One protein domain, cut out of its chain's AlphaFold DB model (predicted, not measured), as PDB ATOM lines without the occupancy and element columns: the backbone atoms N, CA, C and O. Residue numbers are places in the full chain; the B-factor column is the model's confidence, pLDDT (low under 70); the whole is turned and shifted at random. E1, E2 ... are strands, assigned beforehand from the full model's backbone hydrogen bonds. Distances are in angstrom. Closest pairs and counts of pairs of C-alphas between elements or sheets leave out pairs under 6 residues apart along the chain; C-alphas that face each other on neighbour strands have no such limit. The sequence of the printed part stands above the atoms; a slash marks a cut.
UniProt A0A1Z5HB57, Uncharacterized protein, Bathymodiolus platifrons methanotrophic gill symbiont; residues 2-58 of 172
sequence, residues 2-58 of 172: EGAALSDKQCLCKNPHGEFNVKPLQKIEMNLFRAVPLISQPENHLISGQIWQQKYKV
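What this domain is: This is residues 2 to 58 of the 172 residues of an uncharacterized protein of Bathymodiolus platifrons methanotrophic gill symbiont (UniProt A0A1Z5HB57). A small, strongly twisted sheet of four short strands makes one end of an elongated model, and a two-stranded hairpin, E4 and E5, with its nine-residue loop makes the other. Two tight links, E3 to E4 and E5 to E6, join these two parts, and residues 2 to 11, with no named element, lead into E1. The printed part has 57 residues, with no named helix and six named strands, E1 to E6 in order along the chain; the larger sheet is mixed, in the order E2, E1, E6, E3, and the smaller one is antiparallel. The class is all strand, though under half of the residues, 25 of 57, are in named elements. The whole is only just loose, close to compact, with a radius of gyration of the C-alphas of 12.4 A and spans of 38 by 22 by 16 A.

How they stand to each other: E1, residues 12 to 15, and E2, residues 18 to 21, form an antiparallel hairpin at 142 degrees, with N 13 and O 20 at 2.8 A, within hydrogen-bond range. E3, residues 26 to 29, is the other edge strand of the larger sheet, opposite ways to its neighbour E6, residues 52 to 57: the two are antiparallel at 143 degrees, with N 27 and O 56 at 2.8 A. E3 runs on into E4, residues 32 to 35, across a break of 2 residues, at 84 degrees. E4 and E5, residues 45 to 47, form an antiparallel hairpin at 156 degrees, with N 33 and O 46 at 2.8 A. E6 and E1 are parallel neighbours at 64 degrees, with N 14 and O 52 at 2.8 A. The pairing of E6 is staggered: its residues 52 to 53 pair with E1 and its residues 53 to 57 with E3. E4 is apart from E1, E2 and E6, for instance.

Where its parts are: E1 begins at C-alpha 12, (-9.315, 49.632, -3.496), and is 10.1 A long from first to last C-alpha. E2 measures 10.4 A, E3 10.0 A, E4 7.8 A and E5 6.2 A. C-alpha 35, at the end of E4, is at (-24.265, 38.075, -12.463). E6, the longest strand, measures 14.4 A and ends at C-alpha 57, (-6.057, 38.632, 7.000).

The domain as a whole: The two C-alphas farthest apart, those of His 17 and Ile 39, are 39.7 A apart. The printed part has no cut and no long link; the link E4 to E5, 9 residues, is short. The mean pLDDT of the printed part is 90.3, and residues 2 to 3 are under 70.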
ATOM      1  N   GLU A   2     -21.534  46.836 -20.059       59.00
ATOM      2  CA  GLU A   2     -20.936  45.508 -20.215       59.00
ATOM      3  C   GLU A   2     -19.766  45.392 -19.228       59.00
ATOM      4  O   GLU A   2     -19.206  46.413 -18.817       59.00
ATOM      5  N   GLY A   3     -19.485  44.179 -18.752       63.31
ATOM      6  CA  GLY A   3     -18.377  43.936 -17.827       63.31
ATOM      7  C   GLY A   3     -17.031  44.161 -18.512       63.31
ATOM      8  O   GLY A   3     -16.898  43.922 -19.706       63.31
ATOM      9  N   ALA A   4     -16.050  44.629 -17.749       76.31
ATOM     10  CA  ALA A   4     -14.659  44.756 -18.167       76.31
ATOM     11  C   ALA A   4     -13.756  44.485 -16.958       76.31
ATOM     12  O   ALA A   4     -14.237  44.463 -15.818       76.31
ATOM     13  N   ALA A   5     -12.455  44.317 -17.203       83.31
ATOM     14  CA  ALA A   5     -11.463  44.247 -16.139       83.31
ATOM     15  C   ALA A   5     -11.592  45.452 -15.192       83.31
ATOM     16  O   ALA A   5     -11.816  46.589 -15.621       83.31
ATOM     17  N   LEU A   6     -11.461  45.194 -13.891       88.38
ATOM     18  CA  LEU A   6     -11.502  46.242 -12.882       88.38
ATOM     19  C   LEU A   6     -10.262  47.133 -12.994       88.38
ATOM     20  O   LEU A   6      -9.146  46.648 -13.158       88.38
ATOM     21  N   SER A   7     -10.458  48.443 -12.866       88.94
ATOM     22  CA  SER A   7      -9.353  49.391 -12.702       88.94
ATOM     23  C   SER A   7      -8.753  49.313 -11.296       88.94
ATOM     24  O   SER A   7      -9.449  48.967 -10.341       88.94
ATOM     25  N   ASP A   8      -7.503  49.755 -11.134       86.69
ATOM     26  CA  ASP A   8      -6.840  49.832  -9.820       86.69
ATOM     27  C   ASP A   8      -7.685  50.579  -8.780       86.69
ATOM     28  O   ASP A   8      -7.800  50.158  -7.632       86.69
ATOM     29  N   LYS A   9      -8.360  51.658  -9.200       88.50
ATOM     30  CA  LYS A   9      -9.246  52.446  -8.336       88.50
ATOM     31  C   LYS A   9     -10.463  51.650  -7.853       88.50
ATOM     32  O   LYS A   9     -10.937  51.880  -6.744       88.50
ATOM     33  N   GLN A  10     -10.987  50.743  -8.676       90.12
ATOM     34  CA  GLN A  10     -12.101  49.866  -8.301       90.12
ATOM     35  C   GLN A  10     -11.655  48.725  -7.380       90.12
ATOM     36  O   GLN A  10     -12.479  48.210  -6.633       90.12
ATOM     37  N   CYS A  11     -10.367  48.376  -7.402       89.75
ATOM     38  CA  CYS A  11      -9.754  47.345  -6.563       89.75
ATOM     39  C   CYS A  11      -9.225  47.879  -5.217       89.75
ATOM     40  O   CYS A  11      -8.434  47.209  -4.545       89.75
ATOM     41  N   LEU A  12      -9.640  49.082  -4.808       92.94
ATOM     42  CA  LEU A  12      -9.315  49.632  -3.496       92.94
ATOM     43  C   LEU A  12     -10.241  49.067  -2.417       92.94
ATOM     44  O   LEU A  12     -11.456  48.946  -2.589       92.94
ATOM     45  N   CYS A  13      -9.656  48.795  -1.256       94.31
ATOM     46  CA  CYS A  13     -10.368  48.447  -0.039       94.31
ATOM     47  C   CYS A  13     -10.120  49.496   1.049       94.31
ATOM     48  O   CYS A  13      -9.051  50.104   1.123       94.31
ATOM     49  N   LYS A  14     -11.115  49.710   1.908       94.88
ATOM     50  CA  LYS A  14     -11.058  50.642   3.032       94.88
ATOM     51  C   LYS A  14     -10.851  49.899   4.346       94.88
ATOM     52  O   LYS A  14     -11.458  48.855   4.586       94.88
ATOM     53  N   ASN A  15     -10.027  50.479   5.212       91.69
ATOM     54  CA  ASN A  15      -9.875  50.106   6.617       91.69
ATOM     55  C   ASN A  15      -9.741  51.391   7.482       91.69
ATOM     56  O   ASN A  15      -9.774  52.496   6.929       91.69
ATOM     57  N   PRO A  16      -9.602  51.310   8.824       93.06
ATOM     58  CA  PRO A  16      -9.485  52.498   9.686       93.06
ATOM     59  C   PRO A  16      -8.309  53.439   9.371       93.06
ATOM     60  O   PRO A  16      -8.314  54.583   9.815       93.06
ATOM     61  N   HIS A  17      -7.312  52.978   8.614       91.62
ATOM     62  CA  HIS A  17      -6.115  53.736   8.249       91.62
ATOM     63  C   HIS A  17      -6.194  54.381   6.856       91.62
ATOM     64  O   HIS A  17      -5.261  55.085   6.476       91.62
ATOM     65  N   GLY A  18      -7.272  54.159   6.094       93.62
ATOM     66  CA  GLY A  18      -7.458  54.734   4.757       93.62
ATOM     67  C   GLY A  18      -7.893  53.721   3.698       93.62
ATOM     68  O   GLY A  18      -8.471  52.678   4.011       93.62
ATOM     69  N   GLU A  19      -7.628  54.062   2.439       94.69
ATOM     70  CA  GLU A  19      -7.901  53.234   1.261       94.69
ATOM     71  C   GLU A  19      -6.595  52.668   0.702       94.69
ATOM     72  O   GLU A  19      -5.606  53.386   0.553       94.69
ATOM     73  N   PHE A  20      -6.585  51.371   0.402       92.94
ATOM     74  CA  PHE A  20      -5.393  50.641  -0.015       92.94
ATOM     75  C   PHE A  20      -5.736  49.612  -1.090       92.94
ATOM     76  O   PHE A  20      -6.843  49.072  -1.111       92.94
ATOM     77  N   ASN A  21      -4.761  49.280  -1.936       91.50
ATOM     78  CA  ASN A  21      -4.879  48.143  -2.846       91.50
ATOM     79  C   ASN A  21      -5.089  46.849  -2.059       91.50
ATOM     80  O   ASN A  21      -4.411  46.613  -1.050       91.50
ATOM     81  N   VAL A  22      -5.982  45.999  -2.567       90.88
ATOM     82  CA  VAL A  22      -6.098  44.622  -2.088       90.88
ATOM     83  C   VAL A  22      -4.798  43.855  -2.305       90.88
ATOM     84  O   VAL A  22      -4.062  44.077  -3.268       90.88
ATOM     85  N   LYS A  23      -4.505  42.948  -1.380       89.25
ATOM     86  CA  LYS A  23      -3.323  42.088  -1.396       89.25
ATOM     87  C   LYS A  23      -3.747  40.628  -1.244       89.25
ATOM     88  O   LYS A  23      -4.787  40.368  -0.634       89.25
ATOM     89  N   PRO A  24      -2.935  39.674  -1.732       89.81
ATOM     90  CA  PRO A  24      -3.153  38.263  -1.446       89.81
ATOM     91  C   PRO A  24      -3.333  38.002   0.055       89.81
ATOM     92  O   PRO A  24      -2.743  38.695   0.890       89.81
ATOM     93  N   LEU A  25      -4.152  36.998   0.382       90.31
ATOM     94  CA  LEU A  25      -4.488  36.603   1.757       90.31
ATOM     95  C   LEU A  25      -5.208  37.689   2.578       90.31
ATOM     96  O   LEU A  25      -5.160  37.681   3.806       90.31
ATOM     97  N   GLN A  26      -5.899  38.629   1.934       92.25
ATOM     98  CA  GLN A  26      -6.829  39.536   2.609       92.25
ATOM     99  C   GLN A  26      -8.271  39.100   2.374       92.25
ATOM    100  O   GLN A  26      -8.674  38.850   1.241       92.25
ATOM    101  N   LYS A  27      -9.074  39.079   3.440       92.12
ATOM    102  CA  LYS A  27     -10.524  38.960   3.319       92.12
ATOM    103  C   LYS A  27     -11.139  40.340   3.189       92.12
ATOM    104  O   LYS A  27     -11.004  41.192   4.076       92.12
ATOM    105  N   ILE A  28     -11.837  40.529   2.082       94.25
ATOM    106  CA  ILE A  28     -12.609  41.726   1.787       94.25
ATOM    107  C   ILE A  28     -14.095  41.387   1.751       94.25
ATOM    108  O   ILE A  28     -14.491  40.277   1.407       94.25
ATOM    109  N   GLU A  29     -14.914  42.365   2.099       94.25
ATOM    110  CA  GLU A  29     -16.346  42.355   1.838       94.25
ATOM    111  C   GLU A  29     -16.624  43.318   0.689       94.25
ATOM    112  O   GLU A  29     -16.186  44.472   0.704       94.25
ATOM    113  N   MET A  30     -17.339  42.828  -0.316       93.00
ATOM    114  CA  MET A  30     -17.679  43.574  -1.516       93.00
ATOM    115  C   MET A  30     -19.127  43.297  -1.904       93.00
ATOM    116  O   MET A  30     -19.650  42.214  -1.645       93.00
ATOM    117  N   ASN A  31     -19.759  44.264  -2.566       91.50
ATOM    118  CA  ASN A  31     -21.121  44.110  -3.062       91.50
ATOM    119  C   ASN A  31     -21.113  43.777  -4.551       91.50
ATOM    120  O   ASN A  31     -20.686  44.591  -5.379       91.50
ATOM    121  N   LEU A  32     -21.618  42.587  -4.868       92.56
ATOM    122  CA  LEU A  32     -21.893  42.139  -6.228       92.56
ATOM    123  C   LEU A  32     -23.272  42.657  -6.640       92.56
ATOM    124  O   LEU A  32     -24.251  42.479  -5.921       92.56
ATOM    125  N   PHE A  33     -23.346  43.336  -7.782       91.00
ATOM    126  CA  PHE A  33     -24.576  43.953  -8.265       91.00
ATOM    127  C   PHE A  33     -25.447  42.960  -9.039       91.00
ATOM    128  O   PHE A  33     -26.620  42.787  -8.723       91.00
ATOM    129  N   ARG A  34     -24.885  42.300 -10.059       92.38
ATOM    130  CA  ARG A  34     -25.579  41.251 -10.823       92.38
ATOM    131  C   ARG A  34     -24.591  40.300 -11.484       92.38
ATOM    132  O   ARG A  34     -23.507  40.731 -11.874       92.38
ATOM    133  N   ALA A  35     -25.000  39.048 -11.663       93.69
ATOM    134  CA  ALA A  35     -24.265  38.075 -12.463       93.69
ATOM    135  C   ALA A  35     -24.227  38.504 -13.939       93.69
ATOM    136  O   ALA A  35     -25.234  38.965 -14.488       93.69
ATOM    137  N   VAL A  36     -23.060  38.360 -14.569       93.19
ATOM    138  CA  VAL A  36     -22.826  38.576 -16.005       93.19
ATOM    139  C   VAL A  36     -21.899  37.461 -16.512       93.19
ATOM    140  O   VAL A  36     -20.743  37.723 -16.843       93.19
ATOM    141  N   PRO A  37     -22.381  36.204 -16.505       93.50
ATOM    142  CA  PRO A  37     -21.557  35.040 -16.801       93.50
ATOM    143  C   PRO A  37     -21.094  35.035 -18.260       93.50
ATOM    144  O   PRO A  37     -21.848  35.393 -19.167       93.50
ATOM    145  N   LEU A  38     -19.875  34.550 -18.483       92.56
ATOM    146  CA  LEU A  38     -19.394  34.111 -19.793       92.56
ATOM    147  C   LEU A  38     -19.313  32.583 -19.798       92.56
ATOM    148  O   LEU A  38     -19.142  31.974 -18.747       92.56
ATOM    149  N   ILE A  39     -19.373  31.946 -20.970       94.44
ATOM    150  CA  ILE A  39     -19.298  30.473 -21.048       94.44
ATOM    151  C   ILE A  39     -17.970  29.908 -20.519       94.44
ATOM    152  O   ILE A  39     -17.921  28.760 -20.102       94.44
ATOM    153  N   SER A  40     -16.901  30.707 -20.534       94.31
ATOM    154  CA  SER A  40     -15.588  30.353 -19.988       94.31
ATOM    155  C   SER A  40     -15.336  30.922 -18.587       94.31
ATOM    156  O   SER A  40     -14.291  30.637 -18.017       94.31
ATOM    157  N   GLN A  41     -16.241  31.761 -18.066       94.25
ATOM    158  CA  GLN A  41     -16.144  32.451 -16.769       94.25
ATOM    159  C   GLN A  41     -17.555  32.596 -16.167       94.25
ATOM    160  O   GLN A  41     -18.131  33.697 -16.147       94.25
ATOM    161  N   PRO A  42     -18.184  31.474 -15.776       95.06
ATOM    162  CA  PRO A  42     -19.570  31.457 -15.306       95.06
ATOM    163  C   PRO A  42     -19.781  32.245 -14.004       95.06
ATOM    164  O   PRO A  42     -20.895  32.682 -13.723       95.06
ATOM    165  N   GLU A  43     -18.731  32.465 -13.217       94.25
ATOM    166  CA  GLU A  43     -18.769  33.186 -11.946       94.25
ATOM    167  C   GLU A  43     -18.710  34.716 -12.085       94.25
ATOM    168  O   GLU A  43     -18.749  35.424 -11.077       94.25
ATOM    169  N   ASN A  44     -18.624  35.259 -13.303       93.31
ATOM    170  CA  ASN A  44     -18.487  36.699 -13.506       93.31
ATOM    171  C   ASN A  44     -19.687  37.495 -12.968       93.31
ATOM    172  O   ASN A  44     -20.852  37.199 -13.241       93.31
ATOM    173  N   HIS A  45     -19.384  38.576 -12.247       93.56
ATOM    174  CA  HIS A  45     -20.357  39.517 -11.696       93.56
ATOM    175  C   HIS A  45     -19.916  40.957 -11.952       93.56
ATOM    176  O   HIS A  45     -18.735  41.290 -11.877       93.56
ATOM    177  N   LEU A  46     -20.881  41.850 -12.176       92.31
ATOM    178  CA  LEU A  46     -20.624  43.281 -12.055       92.31
ATOM    179  C   LEU A  46     -20.541  43.640 -10.579       92.31
ATOM    180  O   LEU A  46     -21.469  43.356  -9.819       92.31
ATOM    181  N   ILE A  47     -19.466  44.309 -10.184       90.88
ATOM    182  CA  ILE A  47     -19.374  44.913  -8.858       90.88
ATOM    183  C   ILE A  47     -20.262  46.159  -8.780       90.88
ATOM    184  O   ILE A  47     -20.537  46.826  -9.780       90.88
ATOM    185  N   SER A  48     -20.704  46.496  -7.575       86.44
ATOM    186  CA  SER A  48     -21.255  47.825  -7.305       86.44
ATOM    187  C   SER A  48     -20.152  48.898  -7.332       86.44
ATOM    188  O   SER A  48     -18.965  48.593  -7.248       86.44
ATOM    189  N   GLY A  49     -20.533  50.178  -7.389       83.62
ATOM    190  CA  GLY A  49     -19.592  51.299  -7.243       83.62
ATOM    191  C   GLY A  49     -19.132  51.565  -5.802       83.62
ATOM    192  O   GLY A  49     -18.550  52.616  -5.542       83.62
ATOM    193  N   GLN A  50     -19.444  50.680  -4.850       89.19
ATOM    194  CA  GLN A  50     -19.072  50.853  -3.447       89.19
ATOM    195  C   GLN A  50     -17.650  50.362  -3.181       89.19
ATOM    196  O   GLN A  50     -17.229  49.326  -3.692       89.19
ATOM    197  N   ILE A  51     -16.934  51.095  -2.326       90.00
ATOM    198  CA  ILE A  51     -15.575  50.744  -1.906       90.00
ATOM    199  C   ILE A  51     -15.619  49.490  -1.031       90.00
ATOM    200  O   ILE A  51     -16.405  49.412  -0.078       90.00
ATOM    201  N   TRP A  52     -14.754  48.526  -1.336       95.12
ATOM    202  CA  TRP A  52     -14.677  47.262  -0.611       95.12
ATOM    203  C   TRP A  52     -14.206  47.490   0.825       95.12
ATOM    204  O   TRP A  52     -13.443  48.414   1.101       95.12
ATOM    205  N   GLN A  53     -14.644  46.658   1.762       95.56
ATOM    206  CA  GLN A  53     -14.252  46.772   3.166       95.56
ATOM    207  C   GLN A  53     -13.258  45.668   3.510       95.56
ATOM    208  O   GLN A  53     -13.584  44.487   3.403       95.56
ATOM    209  N   GLN A  54     -12.054  46.030   3.948       94.25
ATOM    210  CA  GLN A  54     -11.112  45.048   4.476       94.25
ATOM    211  C   GLN A  54     -11.623  44.559   5.836       94.25
ATOM    212  O   GLN A  54     -11.906  45.368   6.720       94.25
ATOM    213  N   LYS A  55     -11.726  43.239   6.018       92.12
ATOM    214  CA  LYS A  55     -12.193  42.645   7.278       92.12
ATOM    215  C   LYS A  55     -11.029  42.116   8.104       92.12
ATOM    216  O   LYS A  55     -10.810  42.581   9.216       92.12
ATOM    217  N   TYR A  56     -10.271  41.168   7.563       88.38
ATOM    218  CA  TYR A  56      -9.145  40.534   8.254       88.38
ATOM    219  C   TYR A  56      -8.172  39.893   7.260       88.38
ATOM    220  O   TYR A  56      -8.390  39.926   6.048       88.38
ATOM    221  N   LYS A  57      -7.065  39.359   7.772       90.31
ATOM    222  CA  LYS A  57      -6.057  38.632   7.000       90.31
ATOM    223  C   LYS A  57      -6.295  37.127   7.158       90.31
ATOM    224  O   LYS A  57      -6.711  36.701   8.225       90.31
ATOM    225  N   VAL A  58      -6.061  36.370   6.094       90.12
ATOM    226  CA  VAL A  58      -5.984  34.906   6.122       90.12
ATOM    227  C   VAL A  58      -4.574  34.528   6.556       90.12
ATOM    228  O   VAL A  58      -3.598  34.999   5.959       90.12
TER     229      VAL A  58